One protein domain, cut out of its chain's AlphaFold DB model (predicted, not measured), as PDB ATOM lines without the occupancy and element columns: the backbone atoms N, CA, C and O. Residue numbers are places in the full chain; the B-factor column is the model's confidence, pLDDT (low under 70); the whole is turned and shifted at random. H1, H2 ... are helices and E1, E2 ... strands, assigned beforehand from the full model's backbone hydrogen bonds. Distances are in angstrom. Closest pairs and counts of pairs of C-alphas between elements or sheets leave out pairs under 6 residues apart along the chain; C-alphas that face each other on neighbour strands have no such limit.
ATOM      1  N   TRP A 339     277.920 274.530 435.855       85.00
ATOM      2  CA  TRP A 339     277.728 275.976 435.966       85.00
ATOM      3  C   TRP A 339     277.496 276.630 434.595       85.00
ATOM      4  O   TRP A 339     277.914 276.087 433.568       85.00
ATOM      5  N   PRO A 340     276.879 277.830 434.547       88.19
ATOM      6  CA  PRO A 340     276.817 278.610 433.317       88.19
ATOM      7  C   PRO A 340     278.218 278.764 432.699       88.19
ATOM      8  O   PRO A 340     279.189 279.065 433.390       88.19
ATOM      9  N   GLY A 341     278.330 278.555 431.392       83.31
ATOM     10  CA  GLY A 341     279.580 278.602 430.638       83.31
ATOM     11  C   GLY A 341     280.389 277.306 430.612       83.31
ATOM     12  O   GLY A 341     281.293 277.213 429.780       83.31
ATOM     13  N   GLU A 342     280.097 276.314 431.461       80.19
ATOM     14  CA  GLU A 342     280.779 275.015 431.441       80.19
ATOM     15  C   GLU A 342     280.416 274.187 430.210       80.19
ATOM     16  O   GLU A 342     279.282 274.201 429.738       80.19
ATOM     17  N   TYR A 343     281.412 273.485 429.670       78.75
ATOM     18  CA  TYR A 343     281.276 272.632 428.491       78.75
ATOM     19  C   TYR A 343     281.072 271.169 428.892       78.75
ATOM     20  O   TYR A 343     281.462 270.756 429.982       78.75
ATOM     21  N   GLY A 344     280.554 270.370 427.964       78.44
ATOM     22  CA  GLY A 344     280.392 268.925 428.116       78.44
ATOM     23  C   GLY A 344     279.039 268.492 428.674       78.44
ATOM     24  O   GLY A 344     278.903 267.335 429.058       78.44
ATOM     25  N   CYS A 345     278.046 269.385 428.705       87.19
ATOM     26  CA  CYS A 345     276.675 268.997 429.019       87.19
ATOM     27  C   CYS A 345     276.110 268.070 427.928       87.19
ATOM     28  O   CYS A 345     276.510 268.135 426.769       87.19
ATOM     29  N   SER A 346     275.180 267.190 428.281       88.88
ATOM     30  CA  SER A 346     274.401 266.417 427.301       88.88
ATOM     31  C   SER A 346     272.916 266.761 427.358       88.88
ATOM     32  O   SER A 346     272.210 266.623 426.363       88.88
ATOM     33  N   GLU A 347     272.437 267.196 428.523       91.94
ATOM     34  CA  GLU A 347     271.038 267.524 428.773       91.94
ATOM     35  C   GLU A 347     270.907 268.838 429.558       91.94
ATOM     36  O   GLU A 347     271.720 269.141 430.434       91.94
ATOM     37  N   ASP A 348     269.829 269.592 429.316       94.50
ATOM     38  CA  ASP A 348     269.526 270.856 430.015       94.50
ATOM     39  C   ASP A 348     269.508 270.716 431.539       94.50
ATOM     40  O   ASP A 348     269.801 271.659 432.277       94.50
ATOM     41  N   ILE A 349     269.146 269.530 432.026       92.12
ATOM     42  CA  ILE A 349     269.050 269.242 433.451       92.12
ATOM     43  C   ILE A 349     270.418 269.277 434.147       92.12
ATOM     44  O   ILE A 349     270.478 269.595 435.333       92.12
ATOM     45  N   GLU A 350     271.523 269.044 433.435       91.56
ATOM     46  CA  GLU A 350     272.881 269.156 433.990       91.56
ATOM     47  C   GLU A 350     273.209 270.614 434.345       91.56
ATOM     48  O   GLU A 350     273.734 270.884 435.425       91.56
ATOM     49  N   CYS A 351     272.809 271.558 433.489       91.94
ATOM     50  CA  CYS A 351     273.004 272.996 433.683       91.94
ATOM     51  C   CYS A 351     271.977 273.579 434.674       91.94
ATOM     52  O   CYS A 351     272.319 274.198 435.691       91.94
ATOM     53  N   SER A 352     270.689 273.306 434.426       92.81
ATOM     54  CA  SER A 352     269.578 273.901 435.183       92.81
ATOM     55  C   SER A 352     269.553 273.508 436.662       92.81
ATOM     56  O   SER A 352     268.951 274.194 437.488       92.81
ATOM     57  N   SER A 353     270.258 272.435 437.020       88.75
ATOM     58  CA  SER A 353     270.370 271.959 438.399       88.75
ATOM     59  C   SER A 353     271.290 272.787 439.290       88.75
ATOM     60  O   SER A 353     271.140 272.713 440.510       88.75
ATOM     61  N   ARG A 354     272.226 273.564 438.724       85.06
ATOM     62  CA  ARG A 354     272.928 274.629 439.466       85.06
ATOM     63  C   ARG A 354     272.227 275.963 439.300       85.06
ATOM     64  O   ARG A 354     272.087 276.695 440.273       85.06
ATOM     65  N   CYS A 355     271.800 276.264 438.079       88.25
ATOM     66  CA  CYS A 355     271.170 277.530 437.762       88.25
ATOM     67  C   CYS A 355     269.905 277.333 436.925       88.25
ATOM     68  O   CYS A 355     270.022 277.078 435.728       88.25
ATOM     69  N   PRO A 356     268.701 277.543 437.487       90.75
ATOM     70  CA  PRO A 356     267.441 277.301 436.781       90.75
ATOM     71  C   PRO A 356     267.304 278.017 435.427       90.75
ATOM     72  O   PRO A 356     266.626 277.514 434.536       90.75
ATOM     73  N   ASN A 357     267.966 279.168 435.248       91.00
ATOM     74  CA  ASN A 357     267.969 279.943 434.002       91.00
ATOM     75  C   ASN A 357     269.051 279.485 432.999       91.00
ATOM     76  O   ASN A 357     269.588 280.303 432.256       91.00
ATOM     77  N   THR A 358     269.403 278.198 432.978       94.31
ATOM     78  CA  THR A 358     270.381 277.660 432.021       94.31
ATOM     79  C   THR A 358     269.886 276.422 431.295       94.31
ATOM     80  O   THR A 358     268.992 275.722 431.770       94.31
ATOM     81  N   TYR A 359     270.470 276.175 430.127       95.38
ATOM     82  CA  TYR A 359     270.194 275.034 429.260       95.38
ATOM     83  C   TYR A 359     271.486 274.563 428.580       95.38
ATOM     84  O   TYR A 359     272.495 275.272 428.611       95.38
ATOM     85  N   CYS A 360     271.468 273.368 427.995       93.69
ATOM     86  CA  CYS A 360     272.606 272.806 427.284       93.69
ATOM     87  C   CYS A 360     272.551 273.196 425.800       93.69
ATOM     88  O   CYS A 360     271.783 272.639 425.016       93.69
ATOM     89  N   GLU A 361     273.379 274.159 425.398       93.00
ATOM     90  CA  GLU A 361     273.508 274.581 424.007       93.00
ATOM     91  C   GLU A 361     274.430 273.624 423.250       93.00
ATOM     92  O   GLU A 361     275.644 273.604 423.464       93.00
ATOM     93  N   MET A 362     273.856 272.840 422.339       88.56
ATOM     94  CA  MET A 362     274.597 271.865 421.535       88.56
ATOM     95  C   MET A 362     275.457 272.533 420.452       88.56
ATOM     96  O   MET A 362     276.451 271.955 420.011       88.56
ATOM     97  N   ARG A 363     275.092 273.743 420.011       82.69
ATOM     98  CA  ARG A 363     275.807 274.529 418.997       82.69
ATOM     99  C   ARG A 363     276.565 275.680 419.653       82.69
ATOM    100  O   ARG A 363     276.190 276.844 419.534       82.69
ATOM    101  N   SER A 364     277.648 275.345 420.347       75.00
ATOM    102  CA  SER A 364     278.538 276.337 420.959       75.00
ATOM    103  C   SER A 364     279.656 276.801 420.017       75.00
ATOM    104  O   SER A 364     279.875 276.250 418.936       75.00
ATOM    105  N   ASP A 365     280.440 277.770 420.491       66.25
ATOM    106  CA  ASP A 365     281.634 278.315 419.839       66.25
ATOM    107  C   ASP A 365     282.712 277.266 419.500       66.25
ATOM    108  O   ASP A 365     283.553 277.503 418.632       66.25
ATOM    109  N   LYS A 366     282.692 276.097 420.154       61.97
ATOM    110  CA  LYS A 366     283.683 275.021 419.968       61.97
ATOM    111  C   LYS A 366     283.113 273.740 419.365       61.97
ATOM    112  O   LYS A 366     283.826 272.741 419.331       61.97
ATOM    113  N   ASN A 367     281.850 273.735 418.926       74.06
ATOM    114  CA  ASN A 367     281.116 272.504 418.590       74.06
ATOM    115  C   ASN A 367     281.124 271.469 419.738       74.06
ATOM    116  O   ASN A 367     281.032 270.266 419.503       74.06
ATOM    117  N   ILE A 368     281.264 271.937 420.982       77.75
ATOM    118  CA  ILE A 368     281.185 271.124 422.200       77.75
ATOM    119  C   ILE A 368     280.013 271.667 423.006       77.75
ATOM    120  O   ILE A 368     280.040 272.858 423.310       77.75
ATOM    121  N   PRO A 369     279.022 270.859 423.394       84.69
ATOM    122  CA  PRO A 369     277.873 271.368 424.129       84.69
ATOM    123  C   PRO A 369     278.269 272.197 425.356       84.69
ATOM    124  O   PRO A 369     279.237 271.857 426.042       84.69
ATOM    125  N   GLN A 370     277.552 273.284 425.626       87.50
ATOM    126  CA  GLN A 370     277.887 274.226 426.691       87.50
ATOM    127  C   GLN A 370     276.643 274.705 427.431       87.50
ATOM    128  O   GLN A 370     275.629 275.015 426.815       87.50
ATOM    129  N   CYS A 371     276.735 274.846 428.750       90.94
ATOM    130  CA  CYS A 371     275.686 275.474 429.535       90.94
ATOM    131  C   CYS A 371     275.582 276.968 429.207       90.94
ATOM    132  O   CYS A 371     276.496 277.735 429.507       90.94
ATOM    133  N   GLN A 372     274.464 277.396 428.625       92.19
ATOM    134  CA  GLN A 372     274.183 278.799 428.309       92.19
ATOM    135  C   GLN A 372     272.958 279.310 429.063       92.19
ATOM    136  O   GLN A 372     272.179 278.540 429.627       92.19
ATOM    137  N   CYS A 373     272.818 280.631 429.110       93.81
ATOM    138  CA  CYS A 373     271.711 281.307 429.773       93.81
ATOM    139  C   CYS A 373     270.468 281.266 428.882       93.81
ATOM    140  O   CYS A 373     270.541 281.604 427.706       93.81
ATOM    141  N   LYS A 374     269.321 280.859 429.435       91.56
ATOM    142  CA  LYS A 374     268.088 280.689 428.653       91.56
ATOM    143  C   LYS A 374     267.483 282.026 428.226       91.56
ATOM    144  O   LYS A 374     267.098 282.182 427.076       91.56
ATOM    145  N   ASN A 375     267.414 282.977 429.159       86.50
ATOM    146  CA  ASN A 375     266.916 284.333 428.929       86.50
ATOM    147  C   ASN A 375     267.967 285.353 429.386       86.50
ATOM    148  O   ASN A 375     267.799 285.998 430.420       86.50
ATOM    149  N   GLY A 376     269.091 285.434 428.675       89.94
ATOM    150  CA  GLY A 376     270.146 286.380 429.019       89.94
ATOM    151  C   GLY A 376     271.492 286.075 428.381       89.94
ATOM    152  O   GLY A 376     271.621 285.231 427.501       89.94
ATOM    153  N   LEU A 377     272.497 286.778 428.878       92.06
ATOM    154  CA  LEU A 377     273.856 286.820 428.380       92.06
ATOM    155  C   LEU A 377     274.806 286.306 429.457       92.06
ATOM    156  O   LEU A 377     274.676 286.617 430.646       92.06
ATOM    157  N   LEU A 378     275.771 285.501 429.027       90.31
ATOM    158  CA  LEU A 378     276.777 284.920 429.894       90.31
ATOM    159  C   LEU A 378     277.909 285.921 430.142       90.31
ATOM    160  O   LEU A 378     278.571 286.380 429.208       90.31
ATOM    161  N   LEU A 379     278.207 286.180 431.414       88.75
ATOM    162  CA  LEU A 379     279.387 286.927 431.838       88.75
ATOM    163  C   LEU A 379     280.147 286.145 432.909       88.75
ATOM    164  O   LEU A 379     279.707 286.041 434.050       88.75
ATOM    165  N   TYR A 380     281.300 285.587 432.534       82.50
ATOM    166  CA  TYR A 380     282.208 284.859 433.431       82.50
ATOM    167  C   TYR A 380     281.540 283.765 434.292       82.50
ATOM    168  O   TYR A 380     281.957 283.533 435.417       82.50
ATOM    169  N   GLY A 381     280.520 283.069 433.781       81.00
ATOM    170  CA  GLY A 381     279.811 282.022 434.535       81.00
ATOM    171  C   GLY A 381     278.628 282.520 435.372       81.00
ATOM    172  O   GLY A 381     278.214 281.872 436.337       81.00
ATOM    173  N   ARG A 382     278.094 283.689 435.012       87.62
ATOM    174  CA  ARG A 382     276.840 284.259 435.510       87.62
ATOM    175  C   ARG A 382     275.923 284.614 434.352       87.62
ATOM    176  O   ARG A 382     276.407 284.940 433.268       87.62
ATOM    177  N   CYS A 383     274.626 284.551 434.602       90.75
ATOM    178  CA  CYS A 383     273.586 284.896 433.655       90.75
ATOM    179  C   CYS A 383     272.997 286.261 433.994       90.75
ATOM    180  O   CYS A 383     272.487 286.475 435.088       90.75
ATOM    181  N   PHE A 384     273.022 287.168 433.025       90.69
ATOM    182  CA  PHE A 384     272.427 288.494 433.150       90.69
ATOM    183  C   PHE A 384     271.376 288.698 432.070       90.69
ATOM    184  O   PHE A 384     271.609 288.341 430.925       90.69
ATOM    185  N   GLU A 385     270.237 289.306 432.390       91.06
ATOM    186  CA  GLU A 385     269.225 289.627 431.369       91.06
ATOM    187  C   GLU A 385     269.761 290.620 430.325       91.06
ATOM    188  O   GLU A 385     269.453 290.511 429.142       91.06
ATOM    189  N   GLN A 386     270.592 291.568 430.763       92.12
ATOM    190  CA  GLN A 386     271.281 292.548 429.926       92.12
ATOM    191  C   GLN A 386     272.726 292.689 430.390       92.12
ATOM    192  O   GLN A 386     273.016 292.523 431.579       92.12
ATOM    193  N   CYS A 387     273.635 293.032 429.476       92.44
ATOM    194  CA  CYS A 387     275.024 293.222 429.866       92.44
ATOM    195  C   CYS A 387     275.183 294.368 430.871       92.44
ATOM    196  O   CYS A 387     274.599 295.439 430.693       92.44
ATOM    197  N   PRO A 388     275.974 294.154 431.936       90.81
ATOM    198  CA  PRO A 388     276.205 295.185 432.933       90.81
ATOM    199  C   PRO A 388     276.992 296.365 432.345       90.81
ATOM    200  O   PRO A 388     277.673 296.211 431.327       90.81
ATOM    201  N   PRO A 389     276.959 297.543 432.996       87.19
ATOM    202  CA  PRO A 389     277.653 298.731 432.512       87.19
ATOM    203  C   PRO A 389     279.132 298.468 432.197       87.19
ATOM    204  O   PRO A 389     279.854 297.879 433.002       87.19
ATOM    205  N   GLY A 390     279.576 298.925 431.025       85.12
ATOM    206  CA  GLY A 390     280.927 298.681 430.505       85.12
ATOM    207  C   GLY A 390     281.054 297.418 429.648       85.12
ATOM    208  O   GLY A 390     282.059 297.258 428.965       85.12
ATOM    209  N   PHE A 391     280.039 296.557 429.624       90.56
ATOM    210  CA  PHE A 391     279.978 295.398 428.741       90.56
ATOM    211  C   PHE A 391     278.908 295.603 427.666       90.56
ATOM    212  O   PHE A 391     277.891 296.254 427.899       90.56
ATOM    213  N   HIS A 392     279.132 295.017 426.497       92.38
ATOM    214  CA  HIS A 392     278.187 294.967 425.391       92.38
ATOM    215  C   HIS A 392     277.846 293.518 425.041       92.38
ATOM    216  O   HIS A 392     278.576 292.578 425.366       92.38
ATOM    217  N   GLU A 393     276.723 293.353 424.356       93.56
ATOM    218  CA  GLU A 393     276.251 292.067 423.861       93.56
ATOM    219  C   GLU A 393     277.054 291.611 422.641       93.56
ATOM    220  O   GLU A 393     277.214 292.347 421.666       93.56
ATOM    221  N   SER A 394     277.525 290.368 422.676       90.12
ATOM    222  CA  SER A 394     278.140 289.692 421.537       90.12
ATOM    223  C   SER A 394     277.708 288.230 421.506       90.12
ATOM    224  O   SER A 394     278.303 287.364 422.157       90.12
ATOM    225  N   GLY A 395     276.668 287.948 420.722       88.12
ATOM    226  CA  GLY A 395     276.029 286.635 420.710       88.12
ATOM    227  C   GLY A 395     275.435 286.326 422.084       88.12
ATOM    228  O   GLY A 395     274.760 287.164 422.663       88.12
ATOM    229  N   ALA A 396     275.731 285.150 422.635       86.88
ATOM    230  CA  ALA A 396     275.259 284.745 423.961       86.88
ATOM    231  C   ALA A 396     276.086 285.322 425.131       86.88
ATOM    232  O   ALA A 396     275.916 284.894 426.273       86.88
ATOM    233  N   TYR A 397     277.017 286.245 424.871       89.62
ATOM    234  CA  TYR A 397     278.022 286.679 425.840       89.62
ATOM    235  C   TYR A 397     278.013 288.184 426.064       89.62
ATOM    236  O   TYR A 397     277.767 288.964 425.146       89.62
ATOM    237  N   CYS A 398     278.397 288.578 427.275       91.00
ATOM    238  CA  CYS A 398     278.805 289.943 427.564       91.00
ATOM    239  C   CYS A 398     280.314 290.091 427.404       91.00
ATOM    240  O   CYS A 398     281.089 289.407 428.078       91.00
ATOM    241  N   MET A 399     280.727 291.004 426.531       88.00
ATOM    242  CA  MET A 399     282.132 291.307 426.257       88.00
ATOM    243  C   MET A 399     282.433 292.772 426.550       88.00
ATOM    244  O   MET A 399     281.538 293.607 426.580       88.00
ATOM    245  N   HIS A 400     283.698 293.088 426.803       87.19
ATOM    246  CA  HIS A 400     284.140 294.454 427.060       87.19
ATOM    247  C   HIS A 400     284.968 294.951 425.867       87.19
ATOM    248  O   HIS A 400     285.923 294.287 425.469       87.19
ATOM    249  N   ASP A 401     284.656 296.134 425.322       78.88
ATOM    250  CA  ASP A 401     285.298 296.667 424.101       78.88
ATOM    251  C   ASP A 401     286.810 296.876 424.241       78.88
ATOM    252  O   ASP A 401     287.584 296.667 423.310       78.88
ATOM    253  N   ASN A 402     287.247 297.301 425.427       81.62
ATOM    254  CA  ASN A 402     288.652 297.552 425.729       81.62
ATOM    255  C   ASN A 402     289.070 296.861 427.030       81.62
ATOM    256  O   ASN A 402     289.265 297.507 428.065       81.62
ATOM    257  N   GLU A 403     289.178 295.531 426.981       76.81
ATOM    258  CA  GLU A 403     289.639 294.728 428.120       76.81
ATOM    259  C   GLU A 403     290.977 295.254 428.668       76.81
ATOM    260  O   GLU A 403     291.162 295.358 429.876       76.81
ATOM    261  N   GLU A 404     291.909 295.661 427.805       76.88
ATOM    262  CA  GLU A 404     293.223 296.139 428.241       76.88
ATOM    263  C   GLU A 404     293.157 297.325 429.210       76.88
ATOM    264  O   GLU A 404     293.893 297.363 430.199       76.88
ATOM    265  N   THR A 405     292.291 298.292 428.926       79.38
ATOM    266  CA  THR A 405     292.131 299.473 429.776       79.38
ATOM    267  C   THR A 405     291.320 299.135 431.021       79.38
ATOM    268  O   THR A 405     291.686 299.557 432.118       79.38
ATOM    269  N   PHE A 406     290.276 298.315 430.876       82.00
ATOM    270  CA  PHE A 406     289.451 297.847 431.989       82.00
ATOM    271  C   PHE A 406     290.292 297.164 433.076       82.00
ATOM    272  O   PHE A 406     290.233 297.537 434.246       82.00
ATOM    273  N   TRP A 407     291.169 296.236 432.685       77.00
ATOM    274  CA  TRP A 407     292.004 295.473 433.619       77.00
ATOM    275  C   TRP A 407     293.157 296.264 434.247       77.00
ATOM    276  O   TRP A 407     293.827 295.762 435.151       77.00
ATOM    277  N   LYS A 408     293.384 297.509 433.812       76.69
ATOM    278  CA  LYS A 408     294.291 298.456 434.481       76.69
ATOM    279  C   LYS A 408     293.570 299.315 435.531       76.69
ATOM    280  O   LYS A 408     294.239 299.965 436.327       76.69
ATOM    281  N   ASN A 409     292.233 299.314 435.562       78.25
ATOM    282  CA  ASN A 409     291.430 300.112 436.489       78.25
ATOM    283  C   ASN A 409     290.983 299.275 437.702       78.25
ATOM    284  O   ASN A 409     290.237 298.307 437.561       78.25
ATOM    285  N   ALA A 410     291.449 299.660 438.892       71.56
ATOM    286  CA  ALA A 410     291.150 298.994 440.158       71.56
ATOM    287  C   ALA A 410     289.663 299.054 440.536       71.56
ATOM    288  O   ALA A 410     289.070 298.033 440.877       71.56
ATOM    289  N   ASP A 411     289.054 300.234 440.425       77.69
ATOM    290  CA  ASP A 411     287.666 300.460 440.829       77.69
ATOM    291  C   ASP A 411     286.705 299.698 439.911       77.69
ATOM    292  O   ASP A 411     285.741 299.086 440.366       77.69
ATOM    293  N   ALA A 412     286.999 299.667 438.607       81.44
ATOM    294  CA  ALA A 412     286.225 298.890 437.638       81.44
ATOM    295  C   ALA A 412     286.270 297.381 437.944       81.44
ATOM    296  O   ALA A 412     285.254 296.691 437.849       81.44
ATOM    297  N   GLN A 413     287.431 296.877 438.369       77.06
ATOM    298  CA  GLN A 413     287.594 295.490 438.794       77.06
ATOM    299  C   GLN A 413     286.839 295.196 440.087       77.06
ATOM    300  O   GLN A 413     286.110 294.210 440.145       77.06
ATOM    301  N   ASP A 414     286.957 296.042 441.107       76.94
ATOM    302  CA  ASP A 414     286.238 295.839 442.366       76.94
ATOM    303  C   ASP A 414     284.716 295.905 442.165       76.94
ATOM    304  O   ASP A 414     283.994 295.074 442.720       76.94
ATOM    305  N   ASN A 415     284.228 296.789 441.291       83.94
ATOM    306  CA  ASN A 415     282.819 296.838 440.899       83.94
ATOM    307  C   ASN A 415     282.375 295.550 440.190       83.94
ATOM    308  O   ASN A 415     281.352 294.971 440.557       83.94
ATOM    309  N   LEU A 416     283.157 295.045 439.226       85.19
ATOM    310  CA  LEU A 416     282.869 293.767 438.566       85.19
ATOM    311  C   LEU A 416     282.889 292.601 439.564       85.19
ATOM    312  O   LEU A 416     282.024 291.731 439.525       85.19
ATOM    313  N   LYS A 417     283.848 292.584 440.493       82.06
ATOM    314  CA  LYS A 417     283.929 291.575 441.552       82.06
ATOM    315  C   LYS A 417     282.684 291.600 442.431       82.06
ATOM    316  O   LYS A 417     282.166 290.534 442.759       82.06
ATOM    317  N   GLN A 418     282.230 292.782 442.843       84.00
ATOM    318  CA  GLN A 418     281.016 292.932 443.643       84.00
ATOM    319  C   GLN A 418     279.785 292.465 442.866       84.00
ATOM    320  O   GLN A 418     279.000 291.690 443.403       84.00
ATOM    321  N   LEU A 419     279.675 292.850 441.594       88.12
ATOM    322  CA  LEU A 419     278.595 292.427 440.707       88.12
ATOM    323  C   LEU A 419     278.524 290.896 440.589       88.12
ATOM    324  O   LEU A 419     277.487 290.297 440.866       88.12
ATOM    325  N   LEU A 420     279.637 290.248 440.238       86.19
ATOM    326  CA  LEU A 420     279.686 288.799 440.024       86.19
ATOM    327  C   LEU A 420     279.469 287.993 441.317       86.19
ATOM    328  O   LEU A 420     278.916 286.895 441.276       86.19
ATOM    329  N   ASN A 421     279.890 288.526 442.471       82.88
ATOM    330  CA  ASN A 421     279.654 287.900 443.777       82.88
ATOM    331  C   ASN A 421     278.267 288.208 444.369       82.88
ATOM    332  O   ASN A 421     277.887 287.568 445.348       82.88
ATOM    333  N   GLY A 422     277.526 289.177 443.819       81.50
ATOM    334  CA  GLY A 422     276.161 289.499 444.241       81.50
ATOM    335  C   GLY A 422     275.105 288.550 443.666       81.50
ATOM    336  O   GLY A 422     274.073 288.331 444.299       81.50
ATOM    337  N   GLY A 423     275.368 287.964 442.493       72.75
ATOM    338  CA  GLY A 423     274.477 287.011 441.828       72.75
ATOM    339  C   GLY A 423     274.638 285.572 442.331       72.75
ATOM    340  O   GLY A 423     275.759 285.086 442.520       72.75
ATOM    341  N   GLN A 424     273.512 284.872 442.506       67.44
ATOM    342  CA  GLN A 424     273.481 283.430 442.805       67.44
ATOM    343  C   GLN A 424     273.670 282.581 441.541       67.44
ATOM    344  O   GLN A 424     274.282 281.515 441.582       67.44
ATOM    345  N   CYS A 425     273.179 283.116 440.429       72.19
ATOM    346  CA  CYS A 425     273.443 282.773 439.052       72.19
ATOM    347  C   CYS A 425     273.307 284.083 438.255       72.19
ATOM    348  O   CYS A 425     274.071 284.224 437.285       72.19
TER     349      CYS A 425
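What this domain is: This is residues 339 to 425 of the 425 residues of an uncharacterized protein of Steinernema carpocapsae (UniProt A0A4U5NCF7). Three small two-stranded hairpins make the body: E1 and E2, with the short helix H1 packed on them, form one end, E3 and E4 lie in the middle, and E5 and E6 pack beside them with E6 on E3. From E6 the chain runs out to the short helix H2 at the other end and folds back through H3, the longest helix, which comes near E4 at Leu 420. The printed part has 87 residues, with three named helices and six named strands in the order H1 E1 E2 E3 E4 E5 E6 H2 H3; each sheet is antiparallel, the class is mixed, and under half of the residues are in named elements. The whole is compact, with a radius of gyration of the C-alphas of 13.5 A, yet elongated in outline, spanning 39 by 25 by 18 A.

Where its parts are: E1 is residues 358 to 361, 9.1 A from first to last C-alpha, and begins at C-alpha 358 at (270.381, 277.660, 432.021). E2 is residues 370 to 373, 9.9 A. H1, residues 348 to 352, is 6.0 A long. E3 is residues 377 to 379, 6.5 A, and E4 is residues 382 to 384, 6.6 A. E5 is residues 392 to 394, 6.5 A, and E6 is residues 397 to 399, 6.2 A. H2 is residues 403 to 406, 5.0 A. H3, residues 410 to 422, is 18.2 A long, from (291.150, 298.994, 440.158) to (276.161, 289.499, 444.241).

How they stand to each other: E1 and E2 are an antiparallel hairpin at 137 degrees, with N 361 and O 370 2.8 A apart, within hydrogen-bond range. H1 comes closest to E1 at the C-alphas of Asp 348 and Tyr 359, 4.3 A apart. The closest C-alphas of E2 and E4 are those of Cys 373 and Cys 383, 5.6 A apart. E3 and E4 form an antiparallel hairpin at 139 degrees, with N 377 and O 384 at 2.7 A. E3 and E6 come closest at the C-alphas of Leu 378 and Tyr 397, 4.6 A apart. E5 and E6 form an antiparallel hairpin at 130 degrees, with N 392 and O 399 at 2.8 A. H2 and H3 are close but not clearly touching, with the C-alphas of Phe 406 and Ala 412 6.6 A apart. The closest C-alphas of E4 and H3 are those of Arg 382 and Leu 420, 7.0 A apart. H1 and H3 are apart. In H1 and H3 every O i to N i+4 pair is within hydrogen-bond range; H2, with four residues, is too short for such a pair.

The domain as a whole: The two C-alphas farthest apart are those of Glu 347 and Asn 409, 39.2 A, while those of Trp 339 and Cys 425, the chain's last residue, are 8.6 A apart. The printed part has no cut. No link between named elements is long; E1 to E2 and E4 to E5 are short links, and the other links are tight. The mean pLDDT of the printed part is 85.1, with residues 365 to 366 and residue 424 under 70.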